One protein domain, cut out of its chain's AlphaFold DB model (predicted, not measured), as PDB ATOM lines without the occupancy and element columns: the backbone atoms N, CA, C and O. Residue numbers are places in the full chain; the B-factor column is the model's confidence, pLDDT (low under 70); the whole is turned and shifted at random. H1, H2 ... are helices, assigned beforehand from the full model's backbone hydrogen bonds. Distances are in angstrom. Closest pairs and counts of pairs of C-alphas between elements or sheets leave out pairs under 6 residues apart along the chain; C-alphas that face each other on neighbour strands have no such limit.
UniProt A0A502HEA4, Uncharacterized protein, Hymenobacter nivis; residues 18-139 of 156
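AT A GLANCE: This is residues 18 to 139 of the 156 residues of an uncharacterized protein of Hymenobacter nivis (UniProt A0A502HEA4). One long helix, H6, makes the long axis, and the chain first runs out along it through H3, side by side with it, and H4, then turns at H5 and comes back as H6. Near the end of H6, H2 and H7 pack on it and on each other, and beyond H2 the free residues 18 to 30 of H1 stick out to the side. The printed part has 122 residues with seven named helices, H1 to H7 in order, and no named strand; the class is all helix. The whole is extended, with a radius of gyration of the C-alphas of 22.3 A, and elongated, spanning 64 by 36 by 23 A.

HOW THE PARTS SIT: Begin with H1, residues 18 to 34, which is close to but not clearly touching H2, residues 37 to 52; their closest C-alphas, of Ser 32 and Arg 40, are 7.1 A apart, at a steep tilt of 54 degrees. H2 and H3, residues 54 to 66, meet only through their link. Look next at the hub, H6, residues 88 to 124, which touches four helices. H3 touches residues 102 to 117 of H6, opposite ways at a shallow tilt of 21 degrees; the closest C-alphas, of Tyr 61 and Gln 106, are 6.0 A apart. H4, residues 71 to 75, touches residues 91 to 95 of H6, closest at the C-alphas of Leu 71 and Glu 95, 6.1 A. H5, residues 80 to 83, touches no helix. Residues 47 to 51 of H2 touch residues 116 to 120 of H6 at a steep tilt of 51 degrees, closest at the C-alphas of Val 51 and Leu 116, 5.9 A. H7, residues 128 to 139, touches H6 at a steep tilt of 54 degrees, closest at the C-alphas of Asp 124 and Gln 131, 7.1 A. H7 also touches H2, about perpendicular at 75 degrees, closest at the C-alphas of Leu 48 and Leu 138, 6.6 A. In H1, H2, H3, H4, H6 and H7 every O i to N i+4 pair is within hydrogen-bond range; H5 is too short for such a pair.

IN THESE COORDINATES: Find C-alpha 18 at (207.752, 141.914, 148.227); from there H1 runs 24.6 A. H2 is 22.7 A long and H3 18.7 A; the short H4 and H5 follow. From C-alpha 88 at (181.228, 187.010, 134.291) H6 runs 53.4 A. H7, 16.8 A, ends at C-alpha 139, (178.838, 143.531, 169.710).

THE WHOLE: The two C-alphas farthest apart, of Lys 85 and Gly 129, are 66.2 A apart. The printed part has no cut, and the six links between helices are tight. The mean pLDDT of the printed part is 87.2, and no printed residue is under 70.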
ATOM      1  N   THR A  18     207.596 142.884 147.130       77.19
ATOM      2  CA  THR A  18     207.752 141.914 148.227       77.19
ATOM      3  C   THR A  18     208.659 142.452 149.338       77.19
ATOM      4  O   THR A  18     208.414 142.192 150.516       77.19
ATOM      5  N   VAL A  19     209.694 143.230 148.992       78.62
ATOM      6  CA  VAL A  19     210.549 143.907 149.986       78.62
ATOM      7  C   VAL A  19     209.745 144.939 150.781       78.62
ATOM      8  O   VAL A  19     209.816 144.939 152.007       78.62
ATOM      9  N   LYS A  20     208.942 145.778 150.112       76.50
ATOM     10  CA  LYS A  20     208.068 146.759 150.778       76.50
ATOM     11  C   LYS A  20     207.036 146.089 151.684       76.50
ATOM     12  O   LYS A  20     206.878 146.509 152.824       76.50
ATOM     13  N   GLU A  21     206.385 145.032 151.208       76.12
ATOM     14  CA  GLU A  21     205.411 144.268 151.996       76.12
ATOM     15  C   GLU A  21     206.058 143.652 153.247       76.12
ATOM     16  O   GLU A  21     205.524 143.746 154.353       76.12
ATOM     17  N   SER A  22     207.260 143.089 153.089       75.19
ATOM     18  CA  SER A  22     208.027 142.515 154.196       75.19
ATOM     19  C   SER A  22     208.459 143.585 155.206       75.19
ATOM     20  O   SER A  22     208.355 143.354 156.407       75.19
ATOM     21  N   ALA A  23     208.880 144.768 154.745       77.81
ATOM     22  CA  ALA A  23     209.223 145.898 155.610       77.81
ATOM     23  C   ALA A  23     208.015 146.381 156.429       77.81
ATOM     24  O   ALA A  23     208.130 146.531 157.644       77.81
ATOM     25  N   VAL A  24     206.846 146.544 155.797       78.81
ATOM     26  CA  VAL A  24     205.594 146.905 156.490       78.81
ATOM     27  C   VAL A  24     205.243 145.860 157.550       78.81
ATOM     28  O   VAL A  24     204.941 146.210 158.689       78.81
ATOM     29  N   ARG A  25     205.343 144.569 157.213       75.75
ATOM     30  CA  ARG A  25     205.064 143.481 158.158       75.75
ATOM     31  C   ARG A  25     206.021 143.481 159.352       75.75
ATOM     32  O   ARG A  25     205.564 143.299 160.475       75.75
ATOM     33  N   ILE A  26     207.320 143.684 159.125       75.88
ATOM     34  CA  ILE A  26     208.325 143.755 160.199       75.88
ATOM     35  C   ILE A  26     208.035 144.941 161.121       75.88
ATOM     36  O   ILE A  26     207.975 144.757 162.331       75.88
ATOM     37  N   VAL A  27     207.792 146.129 160.562       77.94
ATOM     38  CA  VAL A  27     207.456 147.326 161.351       77.94
ATOM     39  C   VAL A  27     206.203 147.089 162.193       77.94
ATOM     40  O   VAL A  27     206.221 147.346 163.393       77.94
ATOM     41  N   ASN A  28     205.143 146.525 161.607       76.81
ATOM     42  CA  ASN A  28     203.915 146.223 162.342       76.81
ATOM     43  C   ASN A  28     204.142 145.211 163.472       76.81
ATOM     44  O   ASN A  28     203.560 145.359 164.545       76.81
ATOM     45  N   LEU A  29     204.995 144.202 163.261       78.06
ATOM     46  CA  LEU A  29     205.365 143.241 164.304       78.06
ATOM     47  C   LEU A  29     206.143 143.911 165.440       78.06
ATOM     48  O   LEU A  29     205.827 143.669 166.602       78.06
ATOM     49  N   GLU A  30     207.118 144.764 165.127       80.94
ATOM     50  CA  GLU A  30     207.899 145.482 166.141       80.94
ATOM     51  C   GLU A  30     207.043 146.471 166.938       80.94
ATOM     52  O   GLU A  30     207.138 146.510 168.163       80.94
ATOM     53  N   ILE A  31     206.138 147.200 166.280       78.44
ATOM     54  CA  ILE A  31     205.157 148.053 166.967       78.44
ATOM     55  C   ILE A  31     204.278 147.196 167.885       78.44
ATOM     56  O   ILE A  31     204.150 147.484 169.072       78.44
ATOM     57  N   SER A  32     203.724 146.096 167.368       76.44
ATOM     58  CA  SER A  32     202.816 145.221 168.124       76.44
ATOM     59  C   SER A  32     203.475 144.564 169.340       76.44
ATOM     60  O   SER A  32     202.796 144.300 170.334       76.44
ATOM     61  N   ARG A  33     204.791 144.309 169.282       80.50
ATOM     62  CA  ARG A  33     205.587 143.802 170.413       80.50
ATOM     63  C   ARG A  33     205.716 144.813 171.545       80.50
ATOM     64  O   ARG A  33     205.794 144.404 172.699       80.50
ATOM     65  N   GLN A  34     205.745 146.105 171.226       83.12
ATOM     66  CA  GLN A  34     205.832 147.171 172.225       83.12
ATOM     67  C   GLN A  34     204.472 147.535 172.823       83.12
ATOM     68  O   GLN A  34     204.411 148.131 173.898       83.12
ATOM     69  N   LEU A  35     203.376 147.166 172.156       82.12
ATOM     70  CA  LEU A  35     202.040 147.365 172.698       82.12
ATOM     71  C   LEU A  35     201.795 146.429 173.886       82.12
ATOM     72  O   LEU A  35     202.016 145.215 173.824       82.12
ATOM     73  N   THR A  36     201.270 146.999 174.966       88.94
ATOM     74  CA  THR A  36     200.650 146.223 176.041       88.94
ATOM     75  C   THR A  36     199.389 145.533 175.520       88.94
ATOM     76  O   THR A  36     198.870 145.876 174.457       88.94
ATOM     77  N   GLU A  37     198.852 144.578 176.279       83.94
ATOM     78  CA  GLU A  37     197.588 143.929 175.913       83.94
ATOM     79  C   GLU A  37     196.438 144.937 175.782       83.94
ATOM     80  O   GLU A  37     195.695 144.916 174.804       83.94
ATOM     81  N   ALA A  38     196.368 145.904 176.701       79.75
ATOM     82  CA  ALA A  38     195.423 147.013 176.615       79.75
ATOM     83  C   ALA A  38     195.620 147.848 175.335       79.75
ATOM     84  O   ALA A  38     194.645 148.217 174.686       79.75
ATOM     85  N   GLY A  39     196.873 148.104 174.939       79.94
ATOM     86  CA  GLY A  39     197.190 148.818 173.701       79.94
ATOM     87  C   GLY A  39     196.764 148.050 172.448       79.94
ATOM     88  O   GLY A  39     196.152 148.631 171.556       79.94
ATOM     89  N   ARG A  40     197.013 146.734 172.399       80.75
ATOM     90  CA  ARG A  40     196.540 145.869 171.304       80.75
ATOM     91  C   ARG A  40     195.019 145.882 171.196       80.75
ATOM     92  O   ARG A  40     194.494 146.001 170.091       80.75
ATOM     93  N   ARG A  41     194.326 145.820 172.336       81.06
ATOM     94  CA  ARG A  41     192.862 145.879 172.388       81.06
ATOM     95  C   ARG A  41     192.323 147.217 171.889       81.06
ATOM     96  O   ARG A  41     191.444 147.224 171.039       81.06
ATOM     97  N   ALA A  42     192.910 148.334 172.317       82.25
ATOM     98  CA  ALA A  42     192.529 149.658 171.827       82.25
ATOM     99  C   ALA A  42     192.744 149.806 170.309       82.25
ATOM    100  O   ALA A  42     191.905 150.378 169.617       82.25
ATOM    101  N   CYS A  43     193.841 149.266 169.764       82.56
ATOM    102  CA  CYS A  43     194.074 149.266 168.318       82.56
ATOM    103  C   CYS A  43     193.027 148.442 167.554       82.56
ATOM    104  O   CYS A  43     192.582 148.876 166.492       82.56
ATOM    105  N   LEU A  44     192.625 147.284 168.093       82.94
ATOM    106  CA  LEU A  44     191.535 146.489 167.528       82.94
ATOM    107  C   LEU A  44     190.224 147.283 167.545       82.94
ATOM    108  O   LEU A  44     189.585 147.398 166.505       82.94
ATOM    109  N   ASP A  45     189.872 147.897 168.675       85.31
ATOM    110  CA  ASP A  45     188.647 148.692 168.814       85.31
ATOM    111  C   ASP A  45     188.593 149.836 167.794       85.31
ATOM    112  O   ASP A  45     187.588 150.015 167.109       85.31
ATOM    113  N   ILE A  46     189.700 150.568 167.626       83.38
ATOM    114  CA  ILE A  46     189.823 151.607 166.598       83.38
ATOM    115  C   ILE A  46     189.588 151.009 165.206       83.38
ATOM    116  O   ILE A  46     188.808 151.556 164.430       83.38
ATOM    117  N   GLY A  47     190.226 149.880 164.887       84.56
ATOM    118  CA  GLY A  47     190.056 149.202 163.601       84.56
ATOM    119  C   GLY A  47     188.605 148.789 163.325       84.56
ATOM    120  O   GLY A  47     188.117 148.988 162.211       84.56
ATOM    121  N   LEU A  48     187.908 148.269 164.336       84.81
ATOM    122  CA  LEU A  48     186.505 147.858 164.247       84.81
ATOM    123  C   LEU A  48     185.577 149.060 164.043       84.81
ATOM    124  O   LEU A  48     184.761 149.054 163.120       84.81
ATOM    125  N   LEU A  49     185.749 150.122 164.835       83.44
ATOM    126  CA  LEU A  49     184.979 151.363 164.704       83.44
ATOM    127  C   LEU A  49     185.182 152.017 163.330       83.44
ATOM    128  O   LEU A  49     184.229 152.504 162.721       83.44
ATOM    129  N   LEU A  50     186.411 151.983 162.810       83.75
ATOM    130  CA  LEU A  50     186.737 152.501 161.484       83.75
ATOM    131  C   LEU A  50     186.045 151.716 160.361       83.75
ATOM    132  O   LEU A  50     185.576 152.316 159.397       83.75
ATOM    133  N   VAL A  51     185.932 150.392 160.470       81.75
ATOM    134  CA  VAL A  51     185.150 149.616 159.491       81.75
ATOM    135  C   VAL A  51     183.656 149.888 159.618       81.75
ATOM    136  O   VAL A  51     182.978 149.955 158.593       81.75
ATOM    137  N   GLY A  52     183.160 150.138 160.830       82.75
ATOM    138  CA  GLY A  52     181.765 150.508 161.066       82.75
ATOM    139  C   GLY A  52     181.308 151.766 160.317       82.75
ATOM    140  O   GLY A  52     180.130 151.874 160.002       82.75
ATOM    141  N   VAL A  53     182.223 152.685 159.976       86.00
ATOM    142  CA  VAL A  53     181.900 153.917 159.227       86.00
ATOM    143  C   VAL A  53     182.084 153.804 157.706       86.00
ATOM    144  O   VAL A  53     181.858 154.777 156.978       86.00
ATOM    145  N   LEU A  54     182.526 152.648 157.191       88.12
ATOM    146  CA  LEU A  54     182.841 152.472 155.767       88.12
ATOM    147  C   LEU A  54     181.619 152.700 154.867       88.12
ATOM    148  O   LEU A  54     181.744 153.324 153.812       88.12
ATOM    149  N   GLU A  55     180.442 152.229 155.276       88.00
ATOM    150  CA  GLU A  55     179.205 152.402 154.505       88.00
ATOM    151  C   GLU A  55     178.831 153.886 154.370       88.00
ATOM    152  O   GLU A  55     178.527 154.366 153.278       88.00
ATOM    153  N   GLN A  56     178.951 154.653 155.452       90.56
ATOM    154  CA  GLN A  56     178.687 156.091 155.475       90.56
ATOM    155  C   GLN A  56     179.694 156.843 154.598       90.56
ATOM    156  O   GLN A  56     179.317 157.771 153.885       90.56
ATOM    157  N   TYR A  57     180.959 156.411 154.576       90.56
ATOM    158  CA  TYR A  57     181.964 156.950 153.657       90.56
ATOM    159  C   TYR A  57     181.629 156.671 152.185       90.56
ATOM    160  O   TYR A  57     181.803 157.552 151.342       90.56
ATOM    161  N   GLN A  58     181.111 155.482 151.863       91.44
ATOM    162  CA  GLN A  58     180.650 155.155 150.509       91.44
ATOM    163  C   GLN A  58     179.455 156.013 150.087       91.44
ATOM    164  O   GLN A  58     179.414 156.480 148.949       91.44
ATOM    165  N   VAL A  59     178.498 156.242 150.995       93.94
ATOM    166  CA  VAL A  59     177.390 157.181 150.766       93.94
ATOM    167  C   VAL A  59     177.953 158.572 150.495       93.94
ATOM    168  O   VAL A  59     177.668 159.144 149.447       93.94
ATOM    169  N   TYR A  60     178.824 159.076 151.372       92.19
ATOM    170  CA  TYR A  60     179.394 160.414 151.238       92.19
ATOM    171  C   TYR A  60     180.154 160.602 149.915       92.19
ATOM    172  O   TYR A  60     179.974 161.612 149.237       92.19
ATOM    173  N   TYR A  61     180.934 159.607 149.488       93.81
ATOM    174  CA  TYR A  61     181.627 159.628 148.197       93.81
ATOM    175  C   TYR A  61     180.671 159.772 147.003       93.81
ATOM    176  O   TYR A  61     180.961 160.528 146.069       93.81
ATOM    177  N   ARG A  62     179.539 159.051 147.024       93.31
ATOM    178  CA  ARG A  62     178.510 159.137 145.976       93.31
ATOM    179  C   ARG A  62     177.837 160.505 145.970       93.31
ATOM    180  O   ARG A  62     177.744 161.112 144.910       93.31
ATOM    181  N   GLU A  63     177.439 161.000 147.140       93.44
ATOM    182  CA  GLU A  63     176.782 162.305 147.277       93.44
ATOM    183  C   GLU A  63     177.665 163.441 146.749       93.44
ATOM    184  O   GLU A  63     177.222 164.245 145.932       93.44
ATOM    185  N   VAL A  64     178.951 163.465 147.123       90.81
ATOM    186  CA  VAL A  64     179.906 164.462 146.608       90.81
ATOM    187  C   VAL A  64     180.072 164.343 145.091       90.81
ATOM    188  O   VAL A  64     180.153 165.356 144.402       90.81
ATOM    189  N   GLY A  65     180.079 163.121 144.550       86.56
ATOM    190  CA  GLY A  65     180.150 162.890 143.106       86.56
ATOM    191  C   GLY A  65     178.925 163.374 142.327       86.56
ATOM    192  O   GLY A  65     179.040 163.655 141.135       86.56
ATOM    193  N   HIS A  66     177.772 163.484 142.986       87.62
ATOM    194  CA  HIS A  66     176.520 163.959 142.393       87.62
ATOM    195  C   HIS A  66     176.238 165.441 142.671       87.62
ATOM    196  O   HIS A  66     175.256 165.976 142.155       87.62
ATOM    197  N   MET A  67     177.080 166.127 143.453       85.56
ATOM    198  CA  MET A  67     176.912 167.555 143.720       85.56
ATOM    199  C   MET A  67     177.099 168.379 142.440       85.56
ATOM    200  O   MET A  67     178.216 168.655 141.997       85.56
ATOM    201  N   ALA A  68     175.982 168.830 141.876       81.44
ATOM    202  CA  ALA A  68     175.961 169.841 140.831       81.44
ATOM    203  C   ALA A  68     176.155 171.227 141.466       81.44
ATOM    204  O   ALA A  68     175.196 171.859 141.905       81.44
ATOM    205  N   ILE A  69     177.407 171.684 141.559       86.44
ATOM    206  CA  ILE A  69     177.711 173.058 141.973       86.44
ATOM    207  C   ILE A  69     177.765 173.936 140.729       86.44
ATOM    208  O   ILE A  69     178.762 173.923 140.018       86.44
ATOM    209  N   ASP A  70     176.698 174.689 140.491       91.19
ATOM    210  CA  ASP A  70     176.606 175.678 139.420       91.19
ATOM    211  C   ASP A  70     176.674 177.117 139.961       91.19
ATOM    212  O   ASP A  70     176.608 177.367 141.173       91.19
ATOM    213  N   LEU A  71     176.772 178.098 139.062       93.12
ATOM    214  CA  LEU A  71     176.738 179.519 139.432       93.12
ATOM    215  C   LEU A  71     175.518 179.916 140.270       93.12
ATOM    216  O   LEU A  71     175.657 180.737 141.177       93.12
ATOM    217  N   ALA A  72     174.340 179.353 139.989       92.06
ATOM    218  CA  ALA A  72     173.120 179.668 140.730       92.06
ATOM    219  C   ALA A  72     173.216 179.203 142.189       92.06
ATOM    220  O   ALA A  72     172.748 179.883 143.103       92.06
ATOM    221  N   THR A  73     173.854 178.060 142.419       91.62
ATOM    222  CA  THR A  73     174.148 177.528 143.747       91.62
ATOM    223  C   THR A  73     175.200 178.376 144.446       91.62
ATOM    224  O   THR A  73     174.980 178.796 145.580       91.62
ATOM    225  N   ILE A  74     176.294 178.711 143.761       92.12
ATOM    226  CA  ILE A  74     177.371 179.547 144.311       92.12
ATOM    227  C   ILE A  74     176.838 180.919 144.730       92.12
ATOM    228  O   ILE A  74     177.144 181.385 145.826       92.12
ATOM    229  N   GLN A  75     175.995 181.544 143.905       95.06
ATOM    230  CA  GLN A  75     175.417 182.860 144.170       95.06
ATOM    231  C   GLN A  75     174.676 182.928 145.515       95.06
ATOM    232  O   GLN A  75     174.740 183.961 146.182       95.06
ATOM    233  N   LYS A  76     174.023 181.841 145.953       94.50
ATOM    234  CA  LYS A  76     173.292 181.784 147.236       94.50
ATOM    235  C   LYS A  76     174.190 182.039 148.450       94.50
ATOM    236  O   LYS A  76     173.687 182.406 149.507       94.50
ATOM    237  N   HIS A  77     175.502 181.858 148.303       94.19
ATOM    238  CA  HIS A  77     176.485 182.062 149.366       94.19
ATOM    239  C   HIS A  77     177.067 183.483 149.408       94.19
ATOM    240  O   HIS A  77     177.889 183.779 150.273       94.19
ATOM    241  N   PHE A  78     176.648 184.375 148.506       94.75
ATOM    242  CA  PHE A  78     177.107 185.761 148.461       94.75
ATOM    243  C   PHE A  78     175.962 186.723 148.778       94.75
ATOM    244  O   PHE A  78     174.834 186.554 148.320       94.75
ATOM    245  N   ALA A  79     176.267 187.797 149.511       95.38
ATOM    246  CA  ALA A  79     175.349 188.928 149.600       95.38
ATOM    247  C   ALA A  79     175.144 189.539 148.195       95.38
ATOM    248  O   ALA A  79     176.131 189.664 147.457       95.38
ATOM    249  N   PRO A  80     173.925 189.985 147.824       94.56
ATOM    250  CA  PRO A  80     173.635 190.473 146.470       94.56
ATOM    251  C   PRO A  80     174.615 191.549 145.982       94.56
ATOM    252  O   PRO A  80     175.215 191.412 144.918       94.56
ATOM    253  N   ALA A  81     174.900 192.545 146.828       95.44
ATOM    254  CA  ALA A  81     175.819 193.642 146.518       95.44
ATOM    255  C   ALA A  81     177.282 193.207 146.296       95.44
ATOM    256  O   ALA A  81     178.076 193.971 145.747       95.44
ATOM    257  N   VAL A  82     177.678 192.016 146.756       94.31
ATOM    258  CA  VAL A  82     179.010 191.444 146.502       94.31
ATOM    259  C   VAL A  82     179.001 190.663 145.194       94.31
ATOM    260  O   VAL A  82     179.910 190.827 144.384       94.31
ATOM    261  N   TRP A  83     177.959 189.865 144.954       95.50
ATOM    262  CA  TRP A  83     177.818 189.093 143.720       95.50
ATOM    263  C   TRP A  83     177.748 189.984 142.475       95.50
ATOM    264  O   TRP A  83     178.382 189.697 141.457       95.50
ATOM    265  N   GLU A  84     177.022 191.099 142.562       95.38
ATOM    266  CA  GLU A  84     176.886 192.075 141.475       95.38
ATOM    267  C   GLU A  84     178.210 192.750 141.094       95.38
ATOM    268  O   GLU A  84     178.382 193.141 139.943       95.38
ATOM    269  N   LYS A  85     179.179 192.826 142.019       96.88
ATOM    270  CA  LYS A  85     180.519 193.370 141.742       96.88
ATOM    271  C   LYS A  85     181.408 192.409 140.955       96.88
ATOM    272  O   LYS A  85     182.413 192.845 140.398       96.88
ATOM    273  N   LEU A  86     181.076 191.119 140.926       95.69
ATOM    274  CA  LEU A  86     181.824 190.126 140.162       95.69
ATOM    275  C   LEU A  86     181.408 190.179 138.693       95.69
ATOM    276  O   LEU A  86     180.225 190.068 138.372       95.69
ATOM    277  N   ASN A  87     182.383 190.280 137.794       96.56
ATOM    278  CA  ASN A  87     182.128 190.124 136.366       96.56
ATOM    279  C   ASN A  87     181.961 188.639 135.980       96.56
ATOM    280  O   ASN A  87     182.278 187.733 136.756       96.56
ATOM    281  N   ASN A  88     181.488 188.377 134.759       95.25
ATOM    282  CA  ASN A  88     181.228 187.010 134.291       95.25
ATOM    283  C   ASN A  88     182.472 186.109 134.329       95.25
ATOM    284  O   ASN A  88     182.364 184.955 134.733       95.25
ATOM    285  N   ASN A  89     183.656 186.625 133.985       96.69
ATOM    286  CA  ASN A  89     184.886 185.829 134.018       96.69
ATOM    287  C   ASN A  89     185.244 185.407 135.448       96.69
ATOM    288  O   ASN A  89     185.609 184.259 135.675       96.69
ATOM    289  N   GLN A  90     185.101 186.305 136.425       96.44
ATOM    290  CA  GLN A  90     185.347 185.994 137.836       96.44
ATOM    291  C   GLN A  90     184.368 184.944 138.367       96.44
ATOM    292  O   GLN A  90     184.775 184.041 139.095       96.44
ATOM    293  N   ARG A  91     183.092 185.033 137.970       96.25
ATOM    294  CA  ARG A  91     182.063 184.044 138.320       96.25
ATOM    295  C   ARG A  91     182.408 182.661 137.756       96.25
ATOM    296  O   ARG A  91     182.414 181.696 138.511       96.25
ATOM    297  N   LEU A  92     182.790 182.575 136.480       93.62
ATOM    298  CA  LEU A  92     183.203 181.315 135.843       93.62
ATOM    299  C   LEU A  92     184.469 180.715 136.477       93.62
ATOM    300  O   LEU A  92     184.551 179.505 136.673       93.62
ATOM    301  N   VAL A  93     185.453 181.547 136.835       95.62
ATOM    302  CA  VAL A  93     186.652 181.088 137.560       95.62
ATOM    303  C   VAL A  93     186.277 180.521 138.930       95.62
ATOM    304  O   VAL A  93     186.821 179.491 139.331       95.62
ATOM    305  N   LEU A  94     185.341 181.156 139.638       94.88
ATOM    306  CA  LEU A  94     184.851 180.670 140.925       94.88
ATOM    307  C   LEU A  94     184.139 179.319 140.781       94.88
ATOM    308  O   LEU A  94     184.438 178.399 141.536       94.88
ATOM    309  N   GLU A  95     183.263 179.166 139.790       94.25
ATOM    310  CA  GLU A  95     182.606 177.889 139.480       94.25
ATOM    311  C   GLU A  95     183.613 176.778 139.171       94.25
ATOM    312  O   GLU A  95     183.577 175.708 139.783       94.25
ATOM    313  N   ALA A  96     184.594 177.055 138.308       93.38
ATOM    314  CA  ALA A  96     185.664 176.110 138.005       93.38
ATOM    315  C   ALA A  96     186.476 175.727 139.257       93.38
ATOM    316  O   ALA A  96     186.806 174.553 139.452       93.38
ATOM    317  N   ALA A  97     186.773 176.694 140.132       94.69
ATOM    318  CA  ALA A  97     187.459 176.441 141.394       94.69
ATOM    319  C   ALA A  97     186.622 175.554 142.330       94.69
ATOM    320  O   ALA A  97     187.171 174.629 142.932       94.69
ATOM    321  N   MET A  98     185.306 175.772 142.405       93.56
ATOM    322  CA  MET A  98     184.397 174.943 143.202       93.56
ATOM    323  C   MET A  98     184.337 173.505 142.681       93.56
ATOM    324  O   MET A  98     184.492 172.569 143.466       93.56
ATOM    325  N   HIS A  99     184.224 173.300 141.366       92.31
ATOM    326  CA  HIS A  99     184.301 171.958 140.775       92.31
ATOM    327  C   HIS A  99     185.634 171.263 141.064       92.31
ATOM    328  O   HIS A  99     185.671 170.055 141.305       92.31
ATOM    329  N   ASN A 100     186.743 172.006 141.049       94.06
ATOM    330  CA  ASN A 100     188.038 171.448 141.415       94.06
ATOM    331  C   ASN A 100     188.081 171.036 142.895       94.06
ATOM    332  O   ASN A 100     188.589 169.963 143.210       94.06
ATOM    333  N   GLN A 101     187.503 171.835 143.797       93.88
ATOM    334  CA  GLN A 101     187.417 171.473 145.214       93.88
ATOM    335  C   GLN A 101     186.568 170.222 145.447       93.88
ATOM    336  O   GLN A 101     186.996 169.344 146.193       93.88
ATOM    337  N   VAL A 102     185.434 170.074 144.752       93.19
ATOM    338  CA  VAL A 102     184.632 168.836 144.792       93.19
ATOM    339  C   VAL A 102     185.488 167.622 144.426       93.19
ATOM    340  O   VAL A 102     185.490 166.634 145.157       93.19
ATOM    341  N   LYS A 103     186.291 167.705 143.354       92.75
ATOM    342  CA  LYS A 103     187.203 166.618 142.948       92.75
ATOM    343  C   LYS A 103     188.274 166.317 143.997       92.75
ATOM    344  O   LYS A 103     188.563 165.149 144.246       92.75
ATOM    345  N   VAL A 104     188.866 167.347 144.606       93.69
ATOM    346  CA  VAL A 104     189.875 167.183 145.667       93.69
ATOM    347  C   VAL A 104     189.269 166.467 146.872       93.69
ATOM    348  O   VAL A 104     189.821 165.466 147.324       93.69
ATOM    349  N   VAL A 105     188.111 166.933 147.345       93.00
ATOM    350  CA  VAL A 105     187.389 166.331 148.474       93.00
ATOM    351  C   VAL A 105     186.990 164.892 148.151       93.00
ATOM    352  O   VAL A 105     187.273 163.985 148.931       93.00
ATOM    353  N   GLN A 106     186.420 164.644 146.970       92.75
ATOM    354  CA  GLN A 106     186.074 163.296 146.522       92.75
ATOM    355  C   GLN A 106     187.305 162.372 146.484       92.75
ATOM    356  O   GLN A 106     187.230 161.215 146.901       92.75
ATOM    357  N   GLY A 107     188.457 162.883 146.040       94.06
ATOM    358  CA  GLY A 107     189.729 162.162 146.053       94.06
ATOM    359  C   GLY A 107     190.217 161.817 147.462       94.06
ATOM    360  O   GLY A 107     190.683 160.700 147.687       94.06
ATOM    361  N   GLN A 108     190.076 162.729 148.426       93.25
ATOM    362  CA  GLN A 108     190.409 162.470 149.832       93.25
ATOM    363  C   GLN A 108     189.503 161.390 150.436       93.25
ATOM    364  O   GLN A 108     190.002 160.433 151.029       93.25
ATOM    365  N   ILE A 109     188.187 161.484 150.208       92.88
ATOM    366  CA  ILE A 109     187.209 160.480 150.658       92.88
ATOM    367  C   ILE A 109     187.560 159.103 150.078       92.88
ATOM    368  O   ILE A 109     187.563 158.111 150.805       92.88
ATOM    369  N   PHE A 110     187.937 159.039 148.797       93.81
ATOM    370  CA  PHE A 110     188.378 157.797 148.163       93.81
ATOM    371  C   PHE A 110     189.618 157.188 148.834       93.81
ATOM    372  O   PHE A 110     189.666 155.976 149.046       93.81
ATOM    373  N   GLN A 111     190.617 158.001 149.201       91.81
ATOM    374  CA  GLN A 111     191.798 157.494 149.914       91.81
ATOM    375  C   GLN A 111     191.438 156.949 151.299       91.81
ATOM    376  O   GLN A 111     191.936 155.891 151.683       91.81
ATOM    377  N   HIS A 112     190.539 157.619 152.025       90.69
ATOM    378  CA  HIS A 112     190.052 157.115 153.310       90.69
ATOM    379  C   HIS A 112     189.326 155.778 153.127       90.69
ATOM    380  O   HIS A 112     189.644 154.808 153.810       90.69
ATOM    381  N   MET A 113     188.423 155.679 152.145       93.12
ATOM    382  CA  MET A 113     187.744 154.423 151.813       93.12
ATOM    383  C   MET A 113     188.726 153.298 151.483       93.12
ATOM    384  O   MET A 113     188.526 152.170 151.924       93.12
ATOM    385  N   LYS A 114     189.796 153.589 150.735       91.00
ATOM    386  CA  LYS A 114     190.829 152.601 150.414       91.00
ATOM    387  C   LYS A 114     191.500 152.061 151.678       91.00
ATOM    388  O   LYS A 114     191.607 150.848 151.825       91.00
ATOM    389  N   TYR A 115     191.886 152.941 152.601       87.88
ATOM    390  CA  TYR A 115     192.446 152.536 153.891       87.88
ATOM    391  C   TYR A 115     191.466 151.670 154.701       87.88
ATOM    392  O   TYR A 115     191.844 150.624 155.222       87.88
ATOM    393  N   LEU A 116     190.189 152.058 154.756       89.06
ATOM    394  CA  LEU A 116     189.151 151.294 155.455       89.06
ATOM    395  C   LEU A 116     188.921 149.907 154.836       89.06
ATOM    396  O   LEU A 116     188.774 148.926 155.562       89.06
ATOM    397  N   LEU A 117     188.925 149.807 153.504       89.44
ATOM    398  CA  LEU A 117     188.818 148.537 152.781       89.44
ATOM    399  C   LEU A 117     190.034 147.638 153.022       89.44
ATOM    400  O   LEU A 117     189.871 146.434 153.205       89.44
ATOM    401  N   GLU A 118     191.242 148.204 153.050       87.50
ATOM    402  CA  GLU A 118     192.466 147.473 153.393       87.50
ATOM    403  C   GLU A 118     192.419 146.957 154.837       87.50
ATOM    404  O   GLU A 118     192.736 145.791 155.077       87.50
ATOM    405  N   ASN A 119     191.951 147.781 155.779       85.19
ATOM    406  CA  ASN A 119     191.758 147.383 157.171       85.19
ATOM    407  C   ASN A 119     190.718 146.255 157.301       85.19
ATOM    408  O   ASN A 119     190.993 145.232 157.927       85.19
ATOM    409  N   LYS A 120     189.563 146.385 156.632       85.56
ATOM    410  CA  LYS A 120     188.540 145.331 156.582       85.56
ATOM    411  C   LYS A 120     189.107 144.034 156.005       85.56
ATOM    412  O   LYS A 120     188.954 142.983 156.612       85.56
ATOM    413  N   ALA A 121     189.817 144.103 154.880       85.88
ATOM    414  CA  ALA A 121     190.441 142.932 154.273       85.88
ATOM    415  C   ALA A 121     191.522 142.303 155.171       85.88
ATOM    416  O   ALA A 121     191.776 141.105 155.065       85.88
ATOM    417  N   GLY A 122     192.179 143.092 156.028       83.12
ATOM    418  CA  GLY A 122     193.088 142.598 157.061       83.12
ATOM    419  C   GLY A 122     192.361 141.783 158.130       83.12
ATOM    420  O   GLY A 122     192.816 140.693 158.469       83.12
ATOM    421  N   MET A 123     191.209 142.273 158.595       82.50
ATOM    422  CA  MET A 123     190.361 141.569 159.563       82.50
ATOM    423  C   MET A 123     189.698 140.324 158.966       82.50
ATOM    424  O   MET A 123     189.720 139.270 159.590       82.50
ATOM    425  N   ASP A 124     189.211 140.391 157.725       83.81
ATOM    426  CA  ASP A 124     188.601 139.246 157.029       83.81
ATOM    427  C   ASP A 124     189.593 138.076 156.857       83.81
ATOM    428  O   ASP A 124     189.189 136.917 156.781       83.81
ATOM    429  N   ARG A 125     190.903 138.366 156.803       84.25
ATOM    430  CA  ARG A 125     191.982 137.362 156.730       84.25
ATOM    431  C   ARG A 125     192.375 136.780 158.084       84.25
ATOM    432  O   ARG A 125     193.200 135.864 158.123       84.25
ATOM    433  N   MET A 126     191.843 137.304 159.186       77.00
ATOM    434  CA  MET A 126     191.980 136.646 160.478       77.00
ATOM    435  C   MET A 126     191.235 135.308 160.372       77.00
ATOM    436  O   MET A 126     190.132 135.251 159.838       77.00
ATOM    437  N   GLY A 127     191.864 134.203 160.782       78.50
ATOM    438  CA  GLY A 127     191.218 132.884 160.736       78.50
ATOM    439  C   GLY A 127     189.952 132.822 161.611       78.50
ATOM    440  O   GLY A 127     189.645 133.798 162.293       78.50
ATOM    441  N   PRO A 128     189.255 131.674 161.675       80.88
ATOM    442  CA  PRO A 128     187.953 131.556 162.345       80.88
ATOM    443  C   PRO A 128     187.912 132.131 163.773       80.88
ATOM    444  O   PRO A 128     187.093 132.992 164.062       80.88
ATOM    445  N   GLY A 129     188.880 131.780 164.630       78.38
ATOM    446  CA  GLY A 129     188.940 132.321 165.998       78.38
ATOM    447  C   GLY A 129     189.272 133.819 166.082       78.38
ATOM    448  O   GLY A 129     188.961 134.477 167.070       78.38
ATOM    449  N   GLY A 130     189.891 134.390 165.047       78.62
ATOM    450  CA  GLY A 130     190.088 135.834 164.948       78.62
ATOM    451  C   GLY A 130     188.820 136.567 164.511       78.62
ATOM    452  O   GLY A 130     188.568 137.661 165.004       78.62
ATOM    453  N   GLN A 131     188.007 135.957 163.644       79.38
ATOM    454  CA  GLN A 131     186.699 136.495 163.261       79.38
ATOM    455  C   GLN A 131     185.718 136.478 164.438       79.38
ATOM    456  O   GLN A 131     185.071 137.488 164.685       79.38
ATOM    457  N   GLU A 132     185.689 135.403 165.231       81.75
ATOM    458  CA  GLU A 132     184.882 135.333 166.460       81.75
ATOM    459  C   GLU A 132     185.250 136.447 167.456       81.75
ATOM    460  O   GLU A 132     184.372 137.106 168.008       81.75
ATOM    461  N   ALA A 133     186.548 136.718 167.643       79.75
ATOM    462  CA  ALA A 133     187.013 137.799 168.515       79.75
ATOM    463  C   ALA A 133     186.617 139.194 167.995       79.75
ATOM    464  O   ALA A 133     186.268 140.074 168.783       79.75
ATOM    465  N   VAL A 134     186.662 139.397 166.674       84.06
ATOM    466  CA  VAL A 134     186.211 140.626 166.002       84.06
ATOM    467  C   VAL A 134     184.702 140.810 166.188       84.06
ATOM    468  O   VAL A 134     184.273 141.893 166.580       84.06
ATOM    469  N   GLU A 135     183.898 139.772 165.950       81.44
ATOM    470  CA  GLU A 135     182.439 139.821 166.094       81.44
ATOM    471  C   GLU A 135     182.003 140.059 167.541       81.44
ATOM    472  O   GLU A 135     181.183 140.944 167.790       81.44
ATOM    473  N   ALA A 136     182.578 139.325 168.499       82.44
ATOM    474  CA  ALA A 136     182.302 139.518 169.920       82.44
ATOM    475  C   ALA A 136     182.611 140.959 170.346       82.44
ATOM    476  O   ALA A 136     181.793 141.620 170.985       82.44
ATOM    477  N   ARG A 137     183.760 141.493 169.912       84.06
ATOM    478  CA  ARG A 137     184.157 142.855 170.270       84.06
ATOM    479  C   ARG A 137     183.313 143.928 169.579       84.06
ATOM    480  O   ARG A 137     183.034 144.952 170.193       84.06
ATOM    481  N   LEU A 138     182.870 143.705 168.339       81.38
ATOM    482  CA  LEU A 138     181.917 144.594 167.659       81.38
ATOM    483  C   LEU A 138     180.591 144.685 168.414       81.38
ATOM    484  O   LEU A 138     180.082 145.791 168.581       81.38
ATOM    485  N   ARG A 139     180.063 143.553 168.897       79.81
ATOM    486  CA  ARG A 139     178.838 143.531 169.710       79.81
ATOM    487  C   ARG A 139     179.009 144.325 171.005       79.81
ATOM    488  O   ARG A 139     178.199 145.210 171.272       79.81
TER     489      ARG A 139